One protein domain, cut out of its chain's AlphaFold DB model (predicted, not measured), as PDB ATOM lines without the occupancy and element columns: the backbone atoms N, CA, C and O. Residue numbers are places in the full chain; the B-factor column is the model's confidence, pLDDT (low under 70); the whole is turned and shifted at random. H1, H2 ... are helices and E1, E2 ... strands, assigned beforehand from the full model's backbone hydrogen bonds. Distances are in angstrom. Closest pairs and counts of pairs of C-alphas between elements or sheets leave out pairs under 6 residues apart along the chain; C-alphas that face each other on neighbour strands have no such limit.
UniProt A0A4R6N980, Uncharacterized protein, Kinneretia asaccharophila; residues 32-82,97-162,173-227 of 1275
ATOM      1  N   ALA A  32      71.451  71.825  41.708       82.12
ATOM      2  CA  ALA A  32      71.376  70.471  41.156       82.12
ATOM      3  C   ALA A  32      72.056  70.357  39.779       82.12
ATOM      4  O   ALA A  32      72.845  69.446  39.550       82.12
ATOM      5  N   GLN A  33      71.810  71.313  38.875       83.81
ATOM      6  CA  GLN A  33      72.457  71.345  37.557       83.81
ATOM      7  C   GLN A  33      73.969  71.578  37.657       83.81
ATOM      8  O   GLN A  33      74.720  70.999  36.881       83.81
ATOM      9  N   ARG A  34      74.432  72.376  38.624       84.94
ATOM     10  CA  ARG A  34      75.869  72.600  38.865       84.94
ATOM     11  C   ARG A  34      76.563  71.373  39.431       84.94
ATOM     12  O   ARG A  34      77.686  71.079  39.031       84.94
ATOM     13  N   LEU A  35      75.901  70.650  40.329       85.56
ATOM     14  CA  LEU A  35      76.389  69.371  40.842       85.56
ATOM     15  C   LEU A  35      76.470  68.328  39.723       85.56
ATOM     16  O   LEU A  35      77.504  67.687  39.562       85.56
ATOM     17  N   ALA A  36      75.434  68.236  38.888       81.38
ATOM     18  CA  ALA A  36      75.433  67.369  37.714       81.38
ATOM     19  C   ALA A  36      76.524  67.754  36.696       81.38
ATOM     20  O   ALA A  36      77.209  66.881  36.169       81.38
ATOM     21  N   LEU A  37      76.746  69.052  36.453       82.81
ATOM     22  CA  LEU A  37      77.858  69.509  35.616       82.81
ATOM     23  C   LEU A  37      79.211  69.154  36.243       82.81
ATOM     24  O   LEU A  37      80.103  68.696  35.537       82.81
ATOM     25  N   SER A  38      79.377  69.361  37.551       84.75
ATOM     26  CA  SER A  38      80.617  69.022  38.262       84.75
ATOM     27  C   SER A  38      80.952  67.542  38.082       84.75
ATOM     28  O   SER A  38      82.116  67.191  37.903       84.75
ATOM     29  N   LEU A  39      79.924  66.690  38.035       80.75
ATOM     30  CA  LEU A  39      80.069  65.277  37.730       80.75
ATOM     31  C   LEU A  39      80.441  65.000  36.254       80.75
ATOM     32  O   LEU A  39      81.390  64.253  36.024       80.75
ATOM     33  N   ASP A  40      79.789  65.630  35.262       78.06
ATOM     34  CA  ASP A  40      80.164  65.500  33.826       78.06
ATOM     35  C   ASP A  40      81.592  66.019  33.561       78.06
ATOM     36  O   ASP A  40      82.327  65.451  32.754       78.06
ATOM     37  N   LEU A  41      82.029  67.066  34.267       81.25
ATOM     38  CA  LEU A  41      83.408  67.556  34.210       81.25
ATOM     39  C   LEU A  41      84.384  66.565  34.847       81.25
ATOM     40  O   LEU A  41      85.425  66.279  34.260       81.25
ATOM     41  N   ALA A  42      84.044  66.001  36.008       80.44
ATOM     42  CA  ALA A  42      84.873  65.007  36.682       80.44
ATOM     43  C   ALA A  42      85.076  63.728  35.854       80.44
ATOM     44  O   ALA A  42      86.118  63.088  35.986       80.44
ATOM     45  N   GLU A  43      84.130  63.370  34.979       76.31
ATOM     46  CA  GLU A  43      84.299  62.273  34.013       76.31
ATOM     47  C   GLU A  43      85.359  62.567  32.949       76.31
ATOM     48  O   GLU A  43      86.073  61.659  32.525       76.31
ATOM     49  N   ARG A  44      85.480  63.831  32.530       78.81
ATOM     50  CA  ARG A  44      86.445  64.274  31.508       78.81
ATOM     51  C   ARG A  44      87.821  64.582  32.084       78.81
ATOM     52  O   ARG A  44      88.801  64.622  31.343       78.81
ATOM     53  N   LEU A  45      87.889  64.827  33.388       77.38
ATOM     54  CA  LEU A  45      89.125  65.096  34.104       77.38
ATOM     55  C   LEU A  45      89.803  63.772  34.460       77.38
ATOM     56  O   LEU A  45      89.470  63.111  35.443       77.38
ATOM     57  N   ALA A  46      90.766  63.394  33.626       71.75
ATOM     58  CA  ALA A  46      91.663  62.281  33.878       71.75
ATOM     59  C   ALA A  46      92.629  62.619  35.023       71.75
ATOM     60  O   ALA A  46      93.272  63.669  34.992       71.75
ATOM     61  N   PHE A  47      92.782  61.727  36.004       71.62
ATOM     62  CA  PHE A  47      93.916  61.821  36.920       71.62
ATOM     63  C   PHE A  47      95.112  61.072  36.332       71.62
ATOM     64  O   PHE A  47      95.016  59.931  35.864       71.62
ATOM     65  N   VAL A  48      96.244  61.764  36.330       71.56
ATOM     66  CA  VAL A  48      97.512  61.299  35.782       71.56
ATOM     67  C   VAL A  48      98.387  60.892  36.961       71.56
ATOM     68  O   VAL A  48      98.468  61.622  37.947       71.56
ATOM     69  N   ASN A  49      98.981  59.702  36.914       72.19
ATOM     70  CA  ASN A  49      99.906  59.266  37.960       72.19
ATOM     71  C   ASN A  49     101.238  60.039  37.882       72.19
ATOM     72  O   ASN A  49     101.503  60.750  36.914       72.19
ATOM     73  N   GLU A  50     102.112  59.857  38.876       71.75
ATOM     74  CA  GLU A  50     103.442  60.495  38.921       71.75
ATOM     75  C   GLU A  50     104.337  60.151  37.709       71.75
ATOM     76  O   GLU A  50     105.305  60.852  37.438       71.75
ATOM     77  N   ALA A  51     103.981  59.116  36.935       73.25
ATOM     78  CA  ALA A  51     104.651  58.708  35.701       73.25
ATOM     79  C   ALA A  51     104.016  59.290  34.415       73.25
ATOM     80  O   ALA A  51     104.385  58.882  33.315       73.25
ATOM     81  N   GLY A  52     103.046  60.207  34.517       68.75
ATOM     82  CA  GLY A  52     102.414  60.838  33.351       68.75
ATOM     83  C   GLY A  52     101.329  59.997  32.660       68.75
ATOM     84  O   GLY A  52     100.864  60.367  31.584       68.75
ATOM     85  N   GLN A  53     100.895  58.881  33.254       68.69
ATOM     86  CA  GLN A  53      99.910  57.962  32.673       68.69
ATOM     87  C   GLN A  53      98.516  58.154  33.284       68.69
ATOM     88  O   GLN A  53      98.346  58.178  34.505       68.69
ATOM     89  N   THR A  54      97.498  58.234  32.428       69.69
ATOM     90  CA  THR A  54      96.087  58.334  32.827       69.69
ATOM     91  C   THR A  54      95.626  57.061  33.543       69.69
ATOM     92  O   THR A  54      95.574  55.998  32.927       69.69
ATOM     93  N   ARG A  55      95.260  57.156  34.831       65.06
ATOM     94  CA  ARG A  55      94.800  56.006  35.645       65.06
ATOM     95  C   ARG A  55      93.285  55.954  35.890       65.06
ATOM     96  O   ARG A  55      92.811  54.993  36.491       65.06
ATOM     97  N   GLY A  56      92.525  56.941  35.424       70.38
ATOM     98  CA  GLY A  56      91.064  56.974  35.550       70.38
ATOM     99  C   GLY A  56      90.518  58.398  35.597       70.38
ATOM    100  O   GLY A  56      91.251  59.347  35.324       70.38
ATOM    101  N   SER A  57      89.239  58.546  35.945       76.25
ATOM    102  CA  SER A  57      88.572  59.841  36.136       76.25
ATOM    103  C   SER A  57      88.195  60.064  37.601       76.25
ATOM    104  O   SER A  57      88.194  59.127  38.400       76.25
ATOM    105  N   TRP A  58      87.863  61.303  37.965       76.06
ATOM    106  CA  TRP A  58      87.407  61.654  39.318       76.06
ATOM    107  C   TRP A  58      85.941  61.268  39.584       76.06
ATOM    108  O   TRP A  58      85.486  61.266  40.729       76.06
ATOM    109  N   ALA A  59      85.196  60.896  38.542       73.50
ATOM    110  CA  ALA A  59      83.776  60.566  38.629       73.50
ATOM    111  C   ALA A  59      83.419  59.427  39.609       73.50
ATOM    112  O   ALA A  59      82.433  59.587  40.327       73.50
ATOM    113  N   PRO A  60      84.176  58.314  39.725       73.31
ATOM    114  CA  PRO A  60      83.851  57.239  40.667       73.31
ATOM    115  C   PRO A  60      83.927  57.666  42.136       73.31
ATOM    116  O   PRO A  60      83.285  57.046  42.973       73.31
ATOM    117  N   ILE A  61      84.706  58.707  42.449       74.25
ATOM    118  CA  ILE A  61      84.823  59.259  43.805       74.25
ATOM    119  C   ILE A  61      83.591  60.116  44.107       74.25
ATOM    120  O   ILE A  61      82.940  59.914  45.124       74.25
ATOM    121  N   LEU A  62      83.206  61.008  43.188       76.75
ATOM    122  CA  LEU A  62      82.027  61.864  43.368       76.75
ATOM    123  C   LEU A  62      80.705  61.077  43.320       76.75
ATOM    124  O   LEU A  62      79.781  61.402  44.058       76.75
ATOM    125  N   ARG A  63      80.616  60.010  42.509       75.88
ATOM    126  CA  ARG A  63      79.437  59.122  42.425       75.88
ATOM    127  C   ARG A  63      79.183  58.310  43.704       75.88
ATOM    128  O   ARG A  63      78.131  57.692  43.793       75.88
ATOM    129  N   ARG A  64      80.106  58.291  44.678       75.19
ATOM    130  CA  ARG A  64      79.879  57.655  45.993       75.19
ATOM    131  C   ARG A  64      78.968  58.475  46.901       75.19
ATOM    132  O   ARG A  64      78.392  57.912  47.825       75.19
ATOM    133  N   ASP A  65      78.838  59.778  46.655       80.06
ATOM    134  CA  ASP A  65      77.934  60.618  47.432       80.06
ATOM    135  C   ASP A  65      76.511  60.580  46.834       80.06
ATOM    136  O   ASP A  65      76.322  60.919  45.655       80.06
ATOM    137  N   PRO A  66      75.485  60.211  47.623       78.00
ATOM    138  CA  PRO A  66      74.116  60.099  47.131       78.00
ATOM    139  C   PRO A  66      73.547  61.437  46.631       78.00
ATOM    140  O   PRO A  66      72.712  61.438  45.726       78.00
ATOM    141  N   SER A  67      74.011  62.588  47.138       83.12
ATOM    142  CA  SER A  67      73.546  63.902  46.674       83.12
ATOM    143  C   SER A  67      73.936  64.194  45.227       83.12
ATOM    144  O   SER A  67      73.166  64.846  44.523       83.12
ATOM    145  N   LEU A  68      75.082  63.705  44.744       81.25
ATOM    146  CA  LEU A  68      75.477  63.888  43.342       81.25
ATOM    147  C   LEU A  68      74.679  63.013  42.390       81.25
ATOM    148  O   LEU A  68      74.282  63.491  41.331       81.25
ATOM    149  N   LEU A  69      74.386  61.777  42.783       77.94
ATOM    150  CA  LEU A  69      73.535  60.884  41.998       77.94
ATOM    151  C   LEU A  69      72.097  61.415  41.921       77.94
ATOM    152  O   LEU A  69      71.484  61.434  40.851       77.94
ATOM    153  N   LEU A  70      71.569  61.914  43.044       81.81
ATOM    154  CA  LEU A  70      70.267  62.580  43.081       81.81
ATOM    155  C   LEU A  70      70.275  63.877  42.258       81.81
ATOM    156  O   LEU A  70      69.290  64.167  41.582       81.81
ATOM    157  N   ALA A  71      71.369  64.645  42.269       83.81
ATOM    158  CA  ALA A  71      71.502  65.860  41.469       83.81
ATOM    159  C   ALA A  71      71.606  65.575  39.961       83.81
ATOM    160  O   ALA A  71      70.959  66.268  39.177       83.81
ATOM    161  N   GLU A  72      72.358  64.546  39.557       80.44
ATOM    162  CA  GLU A  72      72.490  64.085  38.167       80.44
ATOM    163  C   GLU A  72      71.120  63.711  37.585       80.44
ATOM    164  O   GLU A  72      70.751  64.192  36.512       80.44
ATOM    165  N   LEU A  73      70.310  62.945  38.326       76.88
ATOM    166  CA  LEU A  73      68.939  62.628  37.917       76.88
ATOM    167  C   LEU A  73      67.991  63.824  37.974       76.88
ATOM    168  O   LEU A  73      67.202  64.031  37.056       76.88
ATOM    169  N   ALA A  74      68.058  64.635  39.029       81.00
ATOM    170  CA  ALA A  74      67.222  65.826  39.149       81.00
ATOM    171  C   ALA A  74      67.453  66.811  37.985       81.00
ATOM    172  O   ALA A  74      66.512  67.478  37.546       81.00
ATOM    173  N   ALA A  75      68.687  66.882  37.474       75.12
ATOM    174  CA  ALA A  75      69.100  67.727  36.358       75.12
ATOM    175  C   ALA A  75      68.994  67.053  34.974       75.12
ATOM    176  O   ALA A  75      69.197  67.731  33.960       75.12
ATOM    177  N   ALA A  76      68.644  65.763  34.900       66.19
ATOM    178  CA  ALA A  76      68.686  64.969  33.671       66.19
ATOM    179  C   ALA A  76      67.852  65.579  32.534       66.19
ATOM    180  O   ALA A  76      68.316  65.623  31.397       66.19
ATOM    181  N   ALA A  77      66.681  66.155  32.819       56.31
ATOM    182  CA  ALA A  77      65.848  66.810  31.805       56.31
ATOM    183  C   ALA A  77      66.495  68.070  31.186       56.31
ATOM    184  O   ALA A  77      66.253  68.371  30.020       56.31
ATOM    185  N   ALA A  78      67.338  68.792  31.934       51.38
ATOM    186  CA  ALA A  78      67.979  70.030  31.474       51.38
ATOM    187  C   ALA A  78      69.286  69.781  30.700       51.38
ATOM    188  O   ALA A  78      69.638  70.554  29.815       51.38
ATOM    189  N   LEU A  79      69.987  68.683  31.002       48.47
ATOM    190  CA  LEU A  79      71.218  68.260  30.317       48.47
ATOM    191  C   LEU A  79      70.951  67.305  29.129       48.47
ATOM    192  O   LEU A  79      71.879  66.846  28.463       48.47
ATOM    193  N   SER A  80      69.680  67.010  28.832       51.66
ATOM    194  CA  SER A  80      69.250  66.008  27.843       51.66
ATOM    195  C   SER A  80      69.215  66.468  26.376       51.66
ATOM    196  O   SER A  80      68.676  65.756  25.528       51.66
ATOM    197  N   THR A  81      69.892  67.557  25.999       41.91
ATOM    198  CA  THR A  81      70.171  67.855  24.574       41.91
ATOM    199  C   THR A  81      71.027  66.778  23.888       41.91
ATOM    200  O   THR A  81      71.131  66.763  22.666       41.91
ATOM    201  N   ARG A  82      71.569  65.802  24.633       45.34
ATOM    202  CA  ARG A  82      72.227  64.609  24.071       45.34
ATOM    203  C   ARG A  82      71.278  63.464  23.667       45.34
ATOM    204  O   ARG A  82      71.769  62.447  23.185       45.34
ATOM    205  N   GLN A  97      66.166  51.799  17.898       72.69
ATOM    206  CA  GLN A  97      65.254  51.932  19.040       72.69
ATOM    207  C   GLN A  97      65.623  50.983  20.184       72.69
ATOM    208  O   GLN A  97      65.665  51.416  21.333       72.69
ATOM    209  N   TRP A  98      65.958  49.726  19.882       76.38
ATOM    210  CA  TRP A  98      66.441  48.771  20.878       76.38
ATOM    211  C   TRP A  98      67.721  49.260  21.565       76.38
ATOM    212  O   TRP A  98      67.766  49.320  22.791       76.38
ATOM    213  N   ARG A  99      68.731  49.709  20.802       73.81
ATOM    214  CA  ARG A  99      69.975  50.284  21.354       73.81
ATOM    215  C   ARG A  99      69.712  51.487  22.260       73.81
ATOM    216  O   ARG A  99      70.388  51.638  23.274       73.81
ATOM    217  N   HIS A 100      68.740  52.328  21.912       73.81
ATOM    218  CA  HIS A 100      68.347  53.472  22.729       73.81
ATOM    219  C   HIS A 100      67.652  53.048  24.034       73.81
ATOM    220  O   HIS A 100      68.044  53.512  25.102       73.81
ATOM    221  N   CYS A 101      66.682  52.129  23.973       76.00
ATOM    222  CA  CYS A 101      66.044  51.561  25.167       76.00
ATOM    223  C   CYS A 101      67.069  50.887  26.085       76.00
ATOM    224  O   CYS A 101      67.029  51.074  27.297       76.00
ATOM    225  N   LEU A 102      68.026  50.160  25.507       75.62
ATOM    226  CA  LEU A 102      69.088  49.507  26.259       75.62
ATOM    227  C   LEU A 102      70.015  50.525  26.933       75.62
ATOM    228  O   LEU A 102      70.338  50.364  28.099       75.62
ATOM    229  N   ALA A 103      70.385  51.610  26.246       72.62
ATOM    230  CA  ALA A 103      71.184  52.682  26.838       72.62
ATOM    231  C   ALA A 103      70.468  53.377  28.013       72.62
ATOM    232  O   ALA A 103      71.111  53.702  29.011       72.62
ATOM    233  N   LEU A 104      69.147  53.581  27.921       73.94
ATOM    234  CA  LEU A 104      68.338  54.108  29.026       73.94
ATOM    235  C   LEU A 104      68.265  53.123  30.200       73.94
ATOM    236  O   LEU A 104      68.430  53.535  31.346       73.94
ATOM    237  N   ALA A 105      68.072  51.832  29.918       76.56
ATOM    238  CA  ALA A 105      68.074  50.784  30.936       76.56
ATOM    239  C   ALA A 105      69.435  50.680  31.645       76.56
ATOM    240  O   ALA A 105      69.467  50.649  32.869       76.56
ATOM    241  N   THR A 106      70.557  50.729  30.912       74.56
ATOM    242  CA  THR A 106      71.910  50.713  31.498       74.56
ATOM    243  C   THR A 106      72.164  51.915  32.403       74.56
ATOM    244  O   THR A 106      72.757  51.757  33.458       74.56
ATOM    245  N   ARG A 107      71.673  53.111  32.059       72.38
ATOM    246  CA  ARG A 107      71.811  54.271  32.956       72.38
ATOM    247  C   ARG A 107      70.975  54.157  34.220       72.38
ATOM    248  O   ARG A 107      71.435  54.547  35.286       72.38
ATOM    249  N   LEU A 108      69.745  53.659  34.101       75.25
ATOM    250  CA  LEU A 108      68.904  53.394  35.266       75.25
ATOM    251  C   LEU A 108      69.528  52.301  36.146       75.25
ATOM    252  O   LEU A 108      69.456  52.400  37.363       75.25
ATOM    253  N   ASP A 109      70.189  51.313  35.546       76.81
ATOM    254  CA  ASP A 109      70.973  50.293  36.244       76.81
ATOM    255  C   ASP A 109      72.199  50.868  36.966       76.81
ATOM    256  O   ASP A 109      72.358  50.646  38.164       76.81
ATOM    257  N   ASP A 110      73.017  51.675  36.283       72.19
ATOM    258  CA  ASP A 110      74.156  52.375  36.886       72.19
ATOM    259  C   ASP A 110      73.706  53.265  38.059       72.19
ATOM    260  O   ASP A 110      74.371  53.311  39.093       72.19
ATOM    261  N   PHE A 111      72.548  53.923  37.930       74.25
ATOM    262  CA  PHE A 111      71.947  54.710  39.003       74.25
ATOM    263  C   PHE A 111      71.489  53.842  40.187       74.25
ATOM    264  O   PHE A 111      71.820  54.152  41.327       74.25
ATOM    265  N   LEU A 112      70.775  52.736  39.945       74.88
ATOM    266  CA  LEU A 112      70.327  51.814  41.001       74.88
ATOM    267  C   LEU A 112      71.487  51.194  41.776       74.88
ATOM    268  O   LEU A 112      71.363  50.973  42.978       74.88
ATOM    269  N   MET A 113      72.600  50.926  41.094       74.06
ATOM    270  CA  MET A 113      73.825  50.428  41.714       74.06
ATOM    271  C   MET A 113      74.496  51.473  42.615       74.06
ATOM    272  O   MET A 113      75.174  51.097  43.561       74.06
ATOM    273  N   GLY A 114      74.312  52.768  42.347       70.25
ATOM    274  CA  GLY A 114      74.869  53.856  43.162       70.25
ATOM    275  C   GLY A 114      74.012  54.264  44.369       70.25
ATOM    276  O   GLY A 114      74.449  55.068  45.184       70.25
ATOM    277  N   LEU A 115      72.794  53.729  44.508       71.12
ATOM    278  CA  LEU A 115      71.812  54.138  45.525       71.12
ATOM    279  C   LEU A 115      71.986  53.498  46.915       71.12
ATOM    280  O   LEU A 115      71.054  53.538  47.716       71.12
ATOM    281  N   GLU A 116      73.160  52.950  47.243       63.22
ATOM    282  CA  GLU A 116      73.411  52.239  48.513       63.22
ATOM    283  C   GLU A 116      73.068  53.069  49.775       63.22
ATOM    284  O   GLU A 116      72.745  52.504  50.818       63.22
ATOM    285  N   GLY A 117      73.062  54.406  49.679       63.34
ATOM    286  CA  GLY A 117      72.685  55.326  50.762       63.34
ATOM    287  C   GLY A 117      71.192  55.693  50.882       63.34
ATOM    288  O   GLY A 117      70.832  56.381  51.833       63.34
ATOM    289  N   GLU A 118      70.311  55.272  49.963       70.38
ATOM    290  CA  GLU A 118      68.873  55.635  49.935       70.38
ATOM    291  C   GLU A 118      67.973  54.396  49.679       70.38
ATOM    292  O   GLU A 118      67.355  54.252  48.612       70.38
ATOM    293  N   PRO A 119      67.843  53.481  50.665       70.44
ATOM    294  CA  PRO A 119      67.238  52.154  50.470       70.44
ATOM    295  C   PRO A 119      65.747  52.200  50.099       70.44
ATOM    296  O   PRO A 119      65.245  51.322  49.395       70.44
ATOM    297  N   ALA A 120      65.024  53.241  50.522       71.75
ATOM    298  CA  ALA A 120      63.610  53.419  50.189       71.75
ATOM    299  C   ALA A 120      63.395  53.736  48.696       71.75
ATOM    300  O   ALA A 120      62.482  53.193  48.070       71.75
ATOM    301  N   LEU A 121      64.246  54.593  48.117       75.19
ATOM    302  CA  LEU A 121      64.197  54.942  46.696       75.19
ATOM    303  C   LEU A 121      64.638  53.753  45.835       75.19
ATOM    304  O   LEU A 121      63.971  53.426  44.851       75.19
ATOM    305  N   GLN A 122      65.710  53.071  46.247       79.69
ATOM    306  CA  GLN A 122      66.208  51.872  45.578       79.69
ATOM    307  C   GLN A 122      65.151  50.758  45.550       79.69
ATOM    308  O   GLN A 122      64.899  50.186  44.490       79.69
ATOM    309  N   SER A 123      64.476  50.492  46.675       78.88
ATOM    310  CA  SER A 123      63.406  49.488  46.770       78.88
ATOM    311  C   SER A 123      62.210  49.823  45.871       78.88
ATOM    312  O   SER A 123      61.719  48.965  45.130       78.88
ATOM    313  N   LEU A 124      61.775  51.089  45.862       80.88
ATOM    314  CA  LEU A 124      60.645  51.538  45.051       80.88
ATOM    315  C   LEU A 124      60.930  51.398  43.551       80.88
ATOM    316  O   LEU A 124      60.123  50.797  42.835       80.88
ATOM    317  N   LEU A 125      62.082  51.889  43.081       80.75
ATOM    318  CA  LEU A 125      62.472  51.799  41.671       80.75
ATOM    319  C   LEU A 125      62.706  50.345  41.242       80.75
ATOM    320  O   LEU A 125      62.213  49.934  40.192       80.75
ATOM    321  N   SER A 126      63.354  49.542  42.091       81.56
ATOM    322  CA  SER A 126      63.551  48.108  41.852       81.56
ATOM    323  C   SER A 126      62.220  47.374  41.684       81.56
ATOM    324  O   SER A 126      62.040  46.649  40.710       81.56
ATOM    325  N   SER A 127      61.239  47.630  42.559       80.69
ATOM    326  CA  SER A 127      59.917  46.991  42.477       80.69
ATOM    327  C   SER A 127      59.179  47.298  41.166       80.69
ATOM    328  O   SER A 127      58.488  46.436  40.616       80.69
ATOM    329  N   ARG A 128      59.333  48.518  40.636       80.81
ATOM    330  CA  ARG A 128      58.714  48.954  39.375       80.81
ATOM    331  C   ARG A 128      59.394  48.322  38.169       80.81
ATOM    332  O   ARG A 128      58.695  47.878  37.257       80.81
ATOM    333  N   ILE A 129      60.724  48.247  38.183       82.69
ATOM    334  CA  ILE A 129      61.514  47.600  37.129       82.69
ATOM    335  C   ILE A 129      61.138  46.129  37.032       82.69
ATOM    336  O   ILE A 129      60.730  45.687  35.959       82.69
ATOM    337  N   THR A 130      61.168  45.407  38.152       80.38
ATOM    338  CA  THR A 130      60.852  43.975  38.183       80.38
ATOM    339  C   THR A 130      59.412  43.694  37.748       80.38
ATOM    340  O   THR A 130      59.159  42.719  37.049       80.38
ATOM    341  N   ARG A 131      58.452  44.566  38.092       77.44
ATOM    342  CA  ARG A 131      57.031  44.359  37.758       77.44
ATOM    343  C   ARG A 131      56.666  44.707  36.313       77.44
ATOM    344  O   ARG A 131      55.756  44.091  35.764       77.44
ATOM    345  N   HIS A 132      57.297  45.720  35.717       78.94
ATOM    346  CA  HIS A 132      56.811  46.309  34.461       78.94
ATOM    347  C   HIS A 132      57.835  46.342  33.321       78.94
ATOM    348  O   HIS A 132      57.423  46.339  32.165       78.94
ATOM    349  N   LEU A 133      59.140  46.387  33.611       81.38
ATOM    350  CA  LEU A 133      60.182  46.570  32.590       81.38
ATOM    351  C   LEU A 133      61.013  45.309  32.355       81.38
ATOM    352  O   LEU A 133      61.298  45.000  31.199       81.38
ATOM    353  N   ALA A 134      61.349  44.564  33.412       77.31
ATOM    354  CA  ALA A 134      62.100  43.314  33.314       77.31
ATOM    355  C   ALA A 134      61.409  42.281  32.394       77.31
ATOM    356  O   ALA A 134      62.063  41.832  31.453       77.31
ATOM    357  N   PRO A 135      60.081  42.025  32.492       75.12
ATOM    358  CA  PRO A 135      59.408  41.071  31.600       75.12
ATOM    359  C   PRO A 135      59.401  41.509  30.124       75.12
ATOM    360  O   PRO A 135      59.383  40.685  29.210       75.12
ATOM    361  N   LEU A 136      59.399  42.823  29.865       74.81
ATOM    362  CA  LEU A 136      59.445  43.376  28.507       74.81
ATOM    363  C   LEU A 136      60.853  43.294  27.907       74.81
ATOM    364  O   LEU A 136      60.984  43.029  26.712       74.81
ATOM    365  N   LEU A 137      61.891  43.524  28.718       76.62
ATOM    366  CA  LEU A 137      63.290  43.360  28.319       76.62
ATOM    367  C   LEU A 137      63.614  41.894  28.036       76.62
ATOM    368  O   LEU A 137      64.189  41.606  26.989       76.62
ATOM    369  N   GLU A 138      63.180  40.984  28.907       73.00
ATOM    370  CA  GLU A 138      63.351  39.537  28.758       73.00
ATOM    371  C   GLU A 138      62.676  39.017  27.478       73.00
ATOM    372  O   GLU A 138      63.298  38.310  26.690       73.00
ATOM    373  N   ALA A 139      61.450  39.464  27.181       71.25
ATOM    374  CA  ALA A 139      60.731  39.069  25.967       71.25
ATOM    375  C   ALA A 139      61.336  39.616  24.655       71.25
ATOM    376  O   ALA A 139      61.098  39.052  23.586       71.25
ATOM    377  N   LEU A 140      62.072  40.734  24.700       74.56
ATOM    378  CA  LEU A 140      62.663  41.380  23.517       74.56
ATOM    379  C   LEU A 140      64.133  40.993  23.289       74.56
ATOM    380  O   LEU A 140      64.600  41.058  22.151       74.56
ATOM    381  N   HIS A 141      64.848  40.566  24.332       71.12
ATOM    382  CA  HIS A 141      66.273  40.226  24.285       71.12
ATOM    383  C   HIS A 141      66.642  39.158  23.226       71.12
ATOM    384  O   HIS A 141      67.586  39.400  22.469       71.12
ATOM    385  N   PRO A 142      65.892  38.044  23.051       68.31
ATOM    386  CA  PRO A 142      66.222  37.008  22.062       68.31
ATOM    387  C   PRO A 142      66.121  37.473  20.600       68.31
ATOM    388  O   PRO A 142      66.716  36.866  19.712       68.31
ATOM    389  N   LEU A 143      65.357  38.540  20.330       68.75
ATOM    390  CA  LEU A 143      65.102  39.059  18.978       68.75
ATOM    391  C   LEU A 143      66.197  40.023  18.486       68.75
ATOM    392  O   LEU A 143      66.213  40.384  17.307       68.75
ATOM    393  N   PHE A 144      67.124  40.429  19.361       72.38
ATOM    394  CA  PHE A 144      68.217  41.353  19.049       72.38
ATOM    395  C   PHE A 144      69.572  40.841  19.584       72.38
ATOM    396  O   PHE A 144      70.129  41.438  20.508       72.38
ATOM    397  N   PRO A 145      70.140  39.773  18.987       57.56
ATOM    398  CA  PRO A 145      71.345  39.101  19.491       57.56
ATOM    399  C   PRO A 145      72.642  39.927  19.394       57.56
ATOM    400  O   PRO A 145      73.593  39.650  20.112       57.56
ATOM    401  N   GLU A 146      72.697  40.989  18.580       55.56
ATOM    402  CA  GLU A 146      73.875  41.881  18.455       55.56
ATOM    403  C   GLU A 146      74.067  42.859  19.642       55.56
ATOM    404  O   GLU A 146      74.693  43.916  19.519       55.56
ATOM    405  N   GLY A 147      73.479  42.569  20.801       52.53
ATOM    406  CA  GLY A 147      73.489  43.434  21.973       52.53
ATOM    407  C   GLY A 147      74.503  43.023  23.039       52.53
ATOM    408  O   GLY A 147      74.084  42.732  24.154       52.53
ATOM    409  N   GLU A 148      75.813  43.114  22.782       52.34
ATOM    410  CA  GLU A 148      76.883  42.934  23.802       52.34
ATOM    411  C   GLU A 148      76.766  43.874  25.033       52.34
ATOM    412  O   GLU A 148      77.556  43.812  25.971       52.34
ATOM    413  N   ARG A 149      75.767  44.766  25.077       53.12
ATOM    414  CA  ARG A 149      75.491  45.658  26.214       53.12
ATOM    415  C   ARG A 149      74.372  45.188  27.143       53.12
ATOM    416  O   ARG A 149      74.287  45.703  28.250       53.12
ATOM    417  N   ALA A 150      73.532  44.234  26.747       51.06
ATOM    418  CA  ALA A 150      72.434  43.782  27.606       51.06
ATOM    419  C   ALA A 150      72.935  42.895  28.764       51.06
ATOM    420  O   ALA A 150      72.338  42.890  29.833       51.06
ATOM    421  N   GLN A 151      74.100  42.259  28.593       55.09
ATOM    422  CA  GLN A 151      74.829  41.530  29.641       55.09
ATOM    423  C   GLN A 151      75.503  42.445  30.688       55.09
ATOM    424  O   GLN A 151      76.196  41.957  31.573       55.09
ATOM    425  N   ARG A 152      75.333  43.775  30.600       59.75
ATOM    426  CA  ARG A 152      75.914  44.747  31.545       59.75
ATOM    427  C   ARG A 152      74.924  45.312  32.566       59.75
ATOM    428  O   ARG A 152      75.346  46.162  33.340       59.75
ATOM    429  N   LEU A 153      73.656  44.883  32.572       72.56
ATOM    430  CA  LEU A 153      72.724  45.247  33.646       72.56
ATOM    431  C   LEU A 153      73.101  44.449  34.902       72.56
ATOM    432  O   LEU A 153      72.971  43.227  34.922       72.56
ATOM    433  N   ARG A 154      73.651  45.133  35.906       71.69
ATOM    434  CA  ARG A 154      74.259  44.540  37.106       71.69
ATOM    435  C   ARG A 154      73.261  44.383  38.247       71.69
ATOM    436  O   ARG A 154      73.440  43.504  39.087       71.69
ATOM    437  N   HIS A 155      72.231  45.227  38.304       77.38
ATOM    438  CA  HIS A 155      71.292  45.236  39.413       77.38
ATOM    439  C   HIS A 155      70.289  44.068  39.298       77.38
ATOM    440  O   HIS A 155      69.656  43.899  38.249       77.38
ATOM    441  N   PRO A 156      70.052  43.293  40.375       73.56
ATOM    442  CA  PRO A 156      69.213  42.088  40.332       73.56
ATOM    443  C   PRO A 156      67.752  42.357  39.934       73.56
ATOM    444  O   PRO A 156      67.077  41.464  39.432       73.56
ATOM    445  N   ALA A 157      67.265  43.594  40.094       77.75
ATOM    446  CA  ALA A 157      65.904  43.989  39.712       77.75
ATOM    447  C   ALA A 157      65.583  43.817  38.215       77.75
ATOM    448  O   ALA A 157      64.405  43.682  37.873       77.75
ATOM    449  N   TRP A 158      66.597  43.828  37.339       78.06
ATOM    450  CA  TRP A 158      66.425  43.631  35.895       78.06
ATOM    451  C   TRP A 158      66.265  42.167  35.490       78.06
ATOM    452  O   TRP A 158      65.798  41.934  34.382       78.06
ATOM    453  N   GLY A 159      66.632  41.226  36.375       65.81
ATOM    454  CA  GLY A 159      66.365  39.789  36.271       65.81
ATOM    455  C   GLY A 159      66.541  39.198  34.872       65.81
ATOM    456  O   GLY A 159      65.555  38.996  34.178       65.81
ATOM    457  N   VAL A 160      67.771  38.872  34.466       56.25
ATOM    458  CA  VAL A 160      67.982  38.008  33.293       56.25
ATOM    459  C   VAL A 160      68.185  36.580  33.797       56.25
ATOM    460  O   VAL A 160      69.298  36.197  34.154       56.25
ATOM    461  N   ALA A 161      67.103  35.807  33.885       48.53
ATOM    462  CA  ALA A 161      67.195  34.365  34.087       48.53
ATOM    463  C   ALA A 161      67.534  33.682  32.744       48.53
ATOM    464  O   ALA A 161      66.978  34.069  31.713       48.53
ATOM    465  N   PRO A 162      68.432  32.682  32.707       46.88
ATOM    466  CA  PRO A 162      68.624  31.872  31.517       46.88
ATOM    467  C   PRO A 162      67.508  30.821  31.404       46.88
ATOM    468  O   PRO A 162      67.216  30.108  32.357       46.88
ATOM    469  N   LEU A 173      54.052  42.411  16.304       63.16
ATOM    470  CA  LEU A 173      53.878  43.095  17.603       63.16
ATOM    471  C   LEU A 173      55.153  43.798  18.111       63.16
ATOM    472  O   LEU A 173      55.109  44.535  19.104       63.16
ATOM    473  N   LEU A 174      56.283  43.616  17.420       71.31
ATOM    474  CA  LEU A 174      57.592  44.170  17.783       71.31
ATOM    475  C   LEU A 174      57.603  45.709  17.924       71.31
ATOM    476  O   LEU A 174      58.117  46.201  18.935       71.31
ATOM    477  N   PRO A 175      57.003  46.503  17.006       68.38
ATOM    478  CA  PRO A 175      57.001  47.963  17.127       68.38
ATOM    479  C   PRO A 175      56.225  48.446  18.354       68.38
ATOM    480  O   PRO A 175      56.575  49.461  18.959       68.38
ATOM    481  N   ARG A 176      55.167  47.717  18.730       72.50
ATOM    482  CA  ARG A 176      54.327  48.033  19.884       72.50
ATOM    483  C   ARG A 176      55.067  47.755  21.189       72.50
ATOM    484  O   ARG A 176      55.135  48.654  22.020       72.50
ATOM    485  N   ARG A 177      55.704  46.588  21.332       74.81
ATOM    486  CA  ARG A 177      56.478  46.249  22.543       74.81
ATOM    487  C   ARG A 177      57.725  47.116  22.727       74.81
ATOM    488  O   ARG A 177      58.000  47.545  23.842       74.81
ATOM    489  N   LEU A 178      58.438  47.458  21.647       73.88
ATOM    490  CA  LEU A 178      59.545  48.427  21.708       73.88
ATOM    491  C   LEU A 178      59.063  49.818  22.138       73.88
ATOM    492  O   LEU A 178      59.738  50.499  22.911       73.88
ATOM    493  N   ARG A 179      57.882  50.240  21.666       74.50
ATOM    494  CA  ARG A 179      57.262  51.501  22.084       74.50
ATOM    495  C   ARG A 179      56.853  51.454  23.554       74.50
ATOM    496  O   ARG A 179      57.167  52.407  24.256       74.50
ATOM    497  N   GLU A 180      56.226  50.369  24.008       77.31
ATOM    498  CA  GLU A 180      55.833  50.141  25.405       77.31
ATOM    499  C   GLU A 180      57.052  50.172  26.338       77.31
ATOM    500  O   GLU A 180      57.054  50.949  27.294       77.31
ATOM    501  N   LEU A 181      58.132  49.453  26.003       79.25
ATOM    502  CA  LEU A 181      59.394  49.474  26.751       79.25
ATOM    503  C   LEU A 181      60.004  50.881  26.800       79.25
ATOM    504  O   LEU A 181      60.363  51.359  27.873       79.25
ATOM    505  N   ARG A 182      60.071  51.581  25.661       78.06
ATOM    506  CA  ARG A 182      60.580  52.961  25.601       78.06
ATOM    507  C   ARG A 182      59.757  53.902  26.477       78.06
ATOM    508  O   ARG A 182      60.323  54.691  27.229       78.06
ATOM    509  N   THR A 183      58.429  53.830  26.381       75.88
ATOM    510  CA  THR A 183      57.533  54.660  27.195       75.88
ATOM    511  C   THR A 183      57.627  54.313  28.675       75.88
ATOM    512  O   THR A 183      57.605  55.219  29.498       75.88
ATOM    513  N   GLY A 184      57.785  53.034  29.018       77.12
ATOM    514  CA  GLY A 184      57.962  52.577  30.392       77.12
ATOM    515  C   GLY A 184      59.282  53.057  30.999       77.12
ATOM    516  O   GLY A 184      59.274  53.606  32.095       77.12
ATOM    517  N   LEU A 185      60.392  52.933  30.265       78.12
ATOM    518  CA  LEU A 185      61.706  53.446  30.675       78.12
ATOM    519  C   LEU A 185      61.705  54.970  30.829       78.12
ATOM    520  O   LEU A 185      62.260  55.481  31.796       78.12
ATOM    521  N   SER A 186      61.054  55.690  29.909       77.56
ATOM    522  CA  SER A 186      60.953  57.156  29.978       77.56
ATOM    523  C   SER A 186      60.123  57.600  31.184       77.56
ATOM    524  O   SER A 186      60.576  58.438  31.952       77.56
ATOM    525  N   ARG A 187      58.961  56.971  31.424       76.69
ATOM    526  CA  ARG A 187      58.129  57.252  32.609       76.69
ATOM    527  C   ARG A 187      58.867  56.966  33.909       76.69
ATOM    528  O   ARG A 187      58.828  57.791  34.810       76.69
ATOM    529  N   LEU A 188      59.559  55.830  34.001       79.31
ATOM    530  CA  LEU A 188      60.334  55.496  35.195       79.31
ATOM    531  C   LEU A 188      61.477  56.496  35.420       79.31
ATOM    532  O   LEU A 188      61.752  56.861  36.558       79.31
ATOM    533  N   HIS A 189      62.125  56.959  34.351       79.50
ATOM    534  CA  HIS A 189      63.144  58.002  34.429       79.50
ATOM    535  C   HIS A 189      62.563  59.349  34.888       79.50
ATOM    536  O   HIS A 189      63.159  60.003  35.745       79.50
ATOM    537  N   ASP A 190      61.394  59.747  34.379       75.56
ATOM    538  CA  ASP A 190      60.691  60.966  34.799       75.56
ATOM    539  C   ASP A 190      60.262  60.885  36.273       75.56
ATOM    540  O   ASP A 190      60.480  61.828  37.038       75.56
ATOM    541  N   GLU A 191      59.719  59.740  36.697       77.38
ATOM    542  CA  GLU A 191      59.360  59.450  38.091       77.38
ATOM    543  C   GLU A 191      60.591  59.485  39.007       77.38
ATOM    544  O   GLU A 191      60.567  60.151  40.044       77.38
ATOM    545  N   ALA A 192      61.692  58.835  38.613       77.00
ATOM    546  CA  ALA A 192      62.953  58.861  39.351       77.00
ATOM    547  C   ALA A 192      63.517  60.286  39.452       77.00
ATOM    548  O   ALA A 192      63.954  60.700  40.522       77.00
ATOM    549  N   SER A 193      63.438  61.070  38.374       80.12
ATOM    550  CA  SER A 193      63.876  62.471  38.340       80.12
ATOM    551  C   SER A 193      63.004  63.382  39.213       80.12
ATOM    552  O   SER A 193      63.498  64.350  39.798       80.12
ATOM    553  N   ALA A 194      61.699  63.111  39.308       79.06
ATOM    554  CA  ALA A 194      60.788  63.825  40.201       79.06
ATOM    555  C   ALA A 194      61.068  63.488  41.676       79.06
ATOM    556  O   ALA A 194      61.199  64.400  42.497       79.06
ATOM    557  N   LEU A 195      61.248  62.203  42.002       79.00
ATOM    558  CA  LEU A 195      61.603  61.774  43.359       79.00
ATOM    559  C   LEU A 195      62.987  62.291  43.773       79.00
ATOM    560  O   LEU A 195      63.160  62.745  44.904       79.00
ATOM    561  N   ALA A 196      63.955  62.289  42.853       80.56
ATOM    562  CA  ALA A 196      65.290  62.825  43.089       80.56
ATOM    563  C   ALA A 196      65.248  64.326  43.412       80.56
ATOM    564  O   ALA A 196      65.872  64.756  44.379       80.56
ATOM    565  N   ARG A 197      64.435  65.118  42.694       82.25
ATOM    566  CA  ARG A 197      64.210  66.543  43.008       82.25
ATOM    567  C   ARG A 197      63.628  66.765  44.405       82.25
ATOM    568  O   ARG A 197      64.007  67.724  45.069       82.25
ATOM    569  N   GLN A 198      62.742  65.882  44.862       83.06
ATOM    570  CA  GLN A 198      62.143  65.962  46.196       83.06
ATOM    571  C   GLN A 198      63.126  65.564  47.313       83.06
ATOM    572  O   GLN A 198      63.101  66.138  48.404       83.06
ATOM    573  N   ARG A 199      63.988  64.573  47.057       81.44
ATOM    574  CA  ARG A 199      64.915  64.006  48.050       81.44
ATOM    575  C   ARG A 199      66.259  64.724  48.127       81.44
ATOM    576  O   ARG A 199      66.849  64.761  49.203       81.44
ATOM    577  N   LEU A 200      66.705  65.360  47.045       83.81
ATOM    578  CA  LEU A 200      67.983  66.072  46.983       83.81
ATOM    579  C   LEU A 200      68.185  67.094  48.127       83.81
ATOM    580  O   LEU A 200      69.246  67.050  48.744       83.81
ATOM    581  N   PRO A 201      67.211  67.955  48.499       82.19
ATOM    582  CA  PRO A 201      67.391  68.887  49.618       82.19
ATOM    583  C   PRO A 201      67.632  68.198  50.968       82.19
ATOM    584  O   PRO A 201      68.381  68.717  51.790       82.19
ATOM    585  N   HIS A 202      67.018  67.029  51.185       80.88
ATOM    586  CA  HIS A 202      67.189  66.247  52.410       80.88
ATOM    587  C   HIS A 202      68.575  65.596  52.451       80.88
ATOM    588  O   HIS A 202      69.253  65.672  53.473       80.88
ATOM    589  N   SER A 203      69.027  65.033  51.323       80.38
ATOM    590  CA  SER A 203      70.372  64.455  51.200       80.38
ATOM    591  C   SER A 203      71.460  65.511  51.438       80.38
ATOM    592  O   SER A 203      72.352  65.288  52.247       80.38
ATOM    593  N   LEU A 204      71.304  66.712  50.866       79.88
ATOM    594  CA  LEU A 204      72.207  67.860  51.050       79.88
ATOM    595  C   LEU A 204      72.240  68.435  52.484       79.88
ATOM    596  O   LEU A 204      73.056  69.319  52.772       79.88
ATOM    597  N   GLY A 205      71.309  68.026  53.348       74.88
ATOM    598  CA  GLY A 205      71.207  68.450  54.748       74.88
ATOM    599  C   GLY A 205      71.619  67.375  55.759       74.88
ATOM    600  O   GLY A 205      71.709  67.678  56.944       74.88
ATOM    601  N   GLY A 206      71.877  66.139  55.313       70.38
ATOM    602  CA  GLY A 206      72.054  64.967  56.178       70.38
ATOM    603  C   GLY A 206      73.387  64.877  56.928       70.38
ATOM    604  O   GLY A 206      73.547  63.988  57.755       70.38
ATOM    605  N   GLY A 207      74.354  65.764  56.656       65.44
ATOM    606  CA  GLY A 207      75.629  65.854  57.390       65.44
ATOM    607  C   GLY A 207      76.610  64.687  57.186       65.44
ATOM    608  O   GLY A 207      77.704  64.716  57.737       65.44
ATOM    609  N   MET A 208      76.251  63.695  56.370       68.44
ATOM    610  CA  MET A 208      77.016  62.469  56.104       68.44
ATOM    611  C   MET A 208      77.808  62.553  54.785       68.44
ATOM    612  O   MET A 208      77.837  61.600  54.014       68.44
ATOM    613  N   HIS A 209      78.413  63.708  54.501       78.88
ATOM    614  CA  HIS A 209      79.220  63.920  53.293       78.88
ATOM    615  C   HIS A 209      80.711  63.759  53.600       78.88
ATOM    616  O   HIS A 209      81.185  64.179  54.657       78.88
ATOM    617  N   GLU A 210      81.478  63.210  52.658       77.81
ATOM    618  CA  GLU A 210      82.942  63.203  52.745       77.81
ATOM    619  C   GLU A 210      83.479  64.654  52.822       77.81
ATOM    620  O   GLU A 210      82.932  65.535  52.153       77.81
ATOM    621  N   PRO A 211      84.551  64.960  53.580       79.38
ATOM    622  CA  PRO A 211      85.048  66.334  53.722       79.38
ATOM    623  C   PRO A 211      85.341  67.053  52.393       79.38
ATOM    624  O   PRO A 211      85.033  68.237  52.246       79.38
ATOM    625  N   ALA A 212      85.871  66.335  51.397       77.25
ATOM    626  CA  ALA A 212      86.092  66.868  50.050       77.25
ATOM    627  C   ALA A 212      84.773  67.264  49.356       77.25
ATOM    628  O   ALA A 212      84.705  68.290  48.676       77.25
ATOM    629  N   MET A 213      83.705  66.494  49.586       78.69
ATOM    630  CA  MET A 213      82.361  66.797  49.103       78.69
ATOM    631  C   MET A 213      81.752  67.995  49.825       78.69
ATOM    632  O   MET A 213      81.188  68.885  49.191       78.69
ATOM    633  N   GLY A 214      81.912  68.056  51.149       81.44
ATOM    634  CA  GLY A 214      81.493  69.200  51.952       81.44
ATOM    635  C   GLY A 214      82.119  70.510  51.462       81.44
ATOM    636  O   GLY A 214      81.434  71.532  51.395       81.44
ATOM    637  N   LEU A 215      83.388  70.476  51.039       85.00
ATOM    638  CA  LEU A 215      84.082  71.630  50.463       85.00
ATOM    639  C   LEU A 215      83.530  72.018  49.081       85.00
ATOM    640  O   LEU A 215      83.267  73.197  48.851       85.00
ATOM    641  N   LEU A 216      83.284  71.048  48.191       84.25
ATOM    642  CA  LEU A 216      82.656  71.296  46.885       84.25
ATOM    643  C   LEU A 216      81.243  71.884  47.036       84.25
ATOM    644  O   LEU A 216      80.905  72.872  46.388       84.25
ATOM    645  N   LEU A 217      80.427  71.317  47.925       84.00
ATOM    646  CA  LEU A 217      79.086  71.813  48.231       84.00
ATOM    647  C   LEU A 217      79.121  73.229  48.807       84.00
ATOM    648  O   LEU A 217      78.319  74.073  48.406       84.00
ATOM    649  N   SER A 218      80.064  73.504  49.708       85.62
ATOM    650  CA  SER A 218      80.265  74.841  50.275       85.62
ATOM    651  C   SER A 218      80.664  75.845  49.195       85.62
ATOM    652  O   SER A 218      80.080  76.923  49.128       85.62
ATOM    653  N   LEU A 219      81.582  75.474  48.296       86.88
ATOM    654  CA  LEU A 219      81.974  76.300  47.154       86.88
ATOM    655  C   LEU A 219      80.780  76.602  46.238       86.88
ATOM    656  O   LEU A 219      80.531  77.760  45.917       86.88
ATOM    657  N   LEU A 220      80.009  75.585  45.846       85.50
ATOM    658  CA  LEU A 220      78.847  75.767  44.970       85.50
ATOM    659  C   LEU A 220      77.756  76.630  45.625       85.50
ATOM    660  O   LEU A 220      77.154  77.461  44.943       85.50
ATOM    661  N   ARG A 221      77.552  76.502  46.944       81.88
ATOM    662  CA  ARG A 221      76.658  77.376  47.725       81.88
ATOM    663  C   ARG A 221      77.184  78.811  47.845       81.88
ATOM    664  O   ARG A 221      76.391  79.745  47.825       81.88
ATOM    665  N   LEU A 222      78.499  79.016  47.937       85.75
ATOM    666  CA  LEU A 222      79.098  80.358  47.902       85.75
ATOM    667  C   LEU A 222      78.913  81.019  46.528       85.75
ATOM    668  O   LEU A 222      78.632  82.213  46.454       85.75
ATOM    669  N   ILE A 223      78.983  80.253  45.436       83.19
ATOM    670  CA  ILE A 223      78.700  80.773  44.088       83.19
ATOM    671  C   ILE A 223      77.229  81.214  43.970       83.19
ATOM    672  O   ILE A 223      76.942  82.193  43.282       83.19
ATOM    673  N   ASP A 224      76.287  80.578  44.675       76.50
ATOM    674  CA  ASP A 224      74.895  81.057  44.730       76.50
ATOM    675  C   ASP A 224      74.765  82.453  45.378       76.50
ATOM    676  O   ASP A 224      73.890  83.224  44.982       76.50
ATOM    677  N   GLN A 225      75.666  82.840  46.292       79.94
ATOM    678  CA  GLN A 225      75.708  84.212  46.823       79.94
ATOM    679  C   GLN A 225      76.202  85.219  45.775       79.94
ATOM    680  O   GLN A 225      75.669  86.323  45.685       79.94
ATOM    681  N   ALA A 226      77.170  84.834  44.937       78.81
ATOM    682  CA  ALA A 226      77.654  85.663  43.826       78.81
ATOM    683  C   ALA A 226      76.633  85.769  42.672       78.81
ATOM    684  O   ALA A 226      76.619  86.751  41.928       78.81
ATOM    685  N   ARG A 227      75.743  84.779  42.543       82.81
ATOM    686  CA  ARG A 227      74.676  84.727  41.536       82.81
ATOM    687  C   ARG A 227      73.575  85.759  41.774       82.81
ATOM    688  O   ARG A 227      73.055  86.303  40.804       82.81
TER     689      ARG A 227
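Overview. This is residues 32 to 82, 97 to 162 and 173 to 227 of the 1275 residues of an uncharacterized protein of Kinneretia asaccharophila (UniProt A0A4R6N980). Three long helices, H5, H6 and H7, lie side by side as an up-and-down bundle, and H7 runs on past the other two to H3, which with H1 and H2 makes a smaller cluster of helices. From H1 the thin hairpin of E1 and E2 reaches away, while H8 lies near H1 and sticks out with residues 221 to 227. The printed part has 172 residues, with eight named helices and two named strands in the order H1 E1 E2 H2 H3 H4 H5 H6 H7 H8; the class is mostly helix, and the sheet E1 - E2 is antiparallel. The whole is compact, with a radius of gyration of the C-alphas of 17.9 A and spans of 55 by 43 by 29 A.

Arrangement. H1, residues 32 to 44, is followed by the antiparallel hairpin of E1, residues 46 to 48, and E2, residues 54 to 57, where N 47 and O 56 are within hydrogen-bond range at 2.9 A. H2, residues 59 to 62, touches residues 39 to 43 of H1, closest at C-alphas 59 and 43, 4.9 A. H3, residues 66 to 74, touches H1, about perpendicular at 76 degrees, closest at C-alphas 72 and 36, 4.4 A. H4, residues 76 to 82, meets H3 only through their link. H5, residues 97 to 114, and H6, residues 119 to 143, form a helical hairpin and only just touch, with 3 pairs of C-alphas within 8 A, the closest 112 and 122, 6.2 A. H7, residues 173 to 203, touches H6 at a shallow tilt of 17 degrees, opposite ways, closest at C-alphas 181 and 136, 6.3 A. Residues 178 to 189 of H7 touch H5, closest at C-alphas 182 and 101, 5.7 A, and residues 192 to 203 touch H3, closest at C-alphas 193 and 74, 4.8 A. H8, residues 211 to 227, is close to H1 but not clearly touching, with C-alphas 220 and 34 closest at 7.5 A. Every O i to N i+4 pair is within hydrogen-bond range in H3 and H5, against 8 of 9 in H1, 16 of 21 in H6, 25 of 27 in H7, 12 of 13 in H8 and 1 of 3 in H4, where 0 of 4 O i to N i+3 pairs are; H2 is too short for an i+4 pair.

Along the chain. H1 begins at C-alpha 32, (71.376, 70.471, 41.156), and H8 ends at C-alpha 227, (74.676, 84.727, 41.536). H5 measures 26.0 A, H6 34.2 A, H7 43.1 A and H8 24.4 A. H6 has a kink of 48 degrees near residue 133 and H7 one of 35 degrees near residue 197.

Size, cuts and confidence. The C-alphas farthest apart, of Glu 50 and Leu 173, are 56.7 A apart. Residues 83 to 96 and 163 to 172 are not printed, with gaps of 15.3 A and 23.2 A between C-alphas. Of the links printed whole, none is long. Mean pLDDT of the printed part is 74.2; 31 residues are under 70, among them 76 to 82 and 145 to 152.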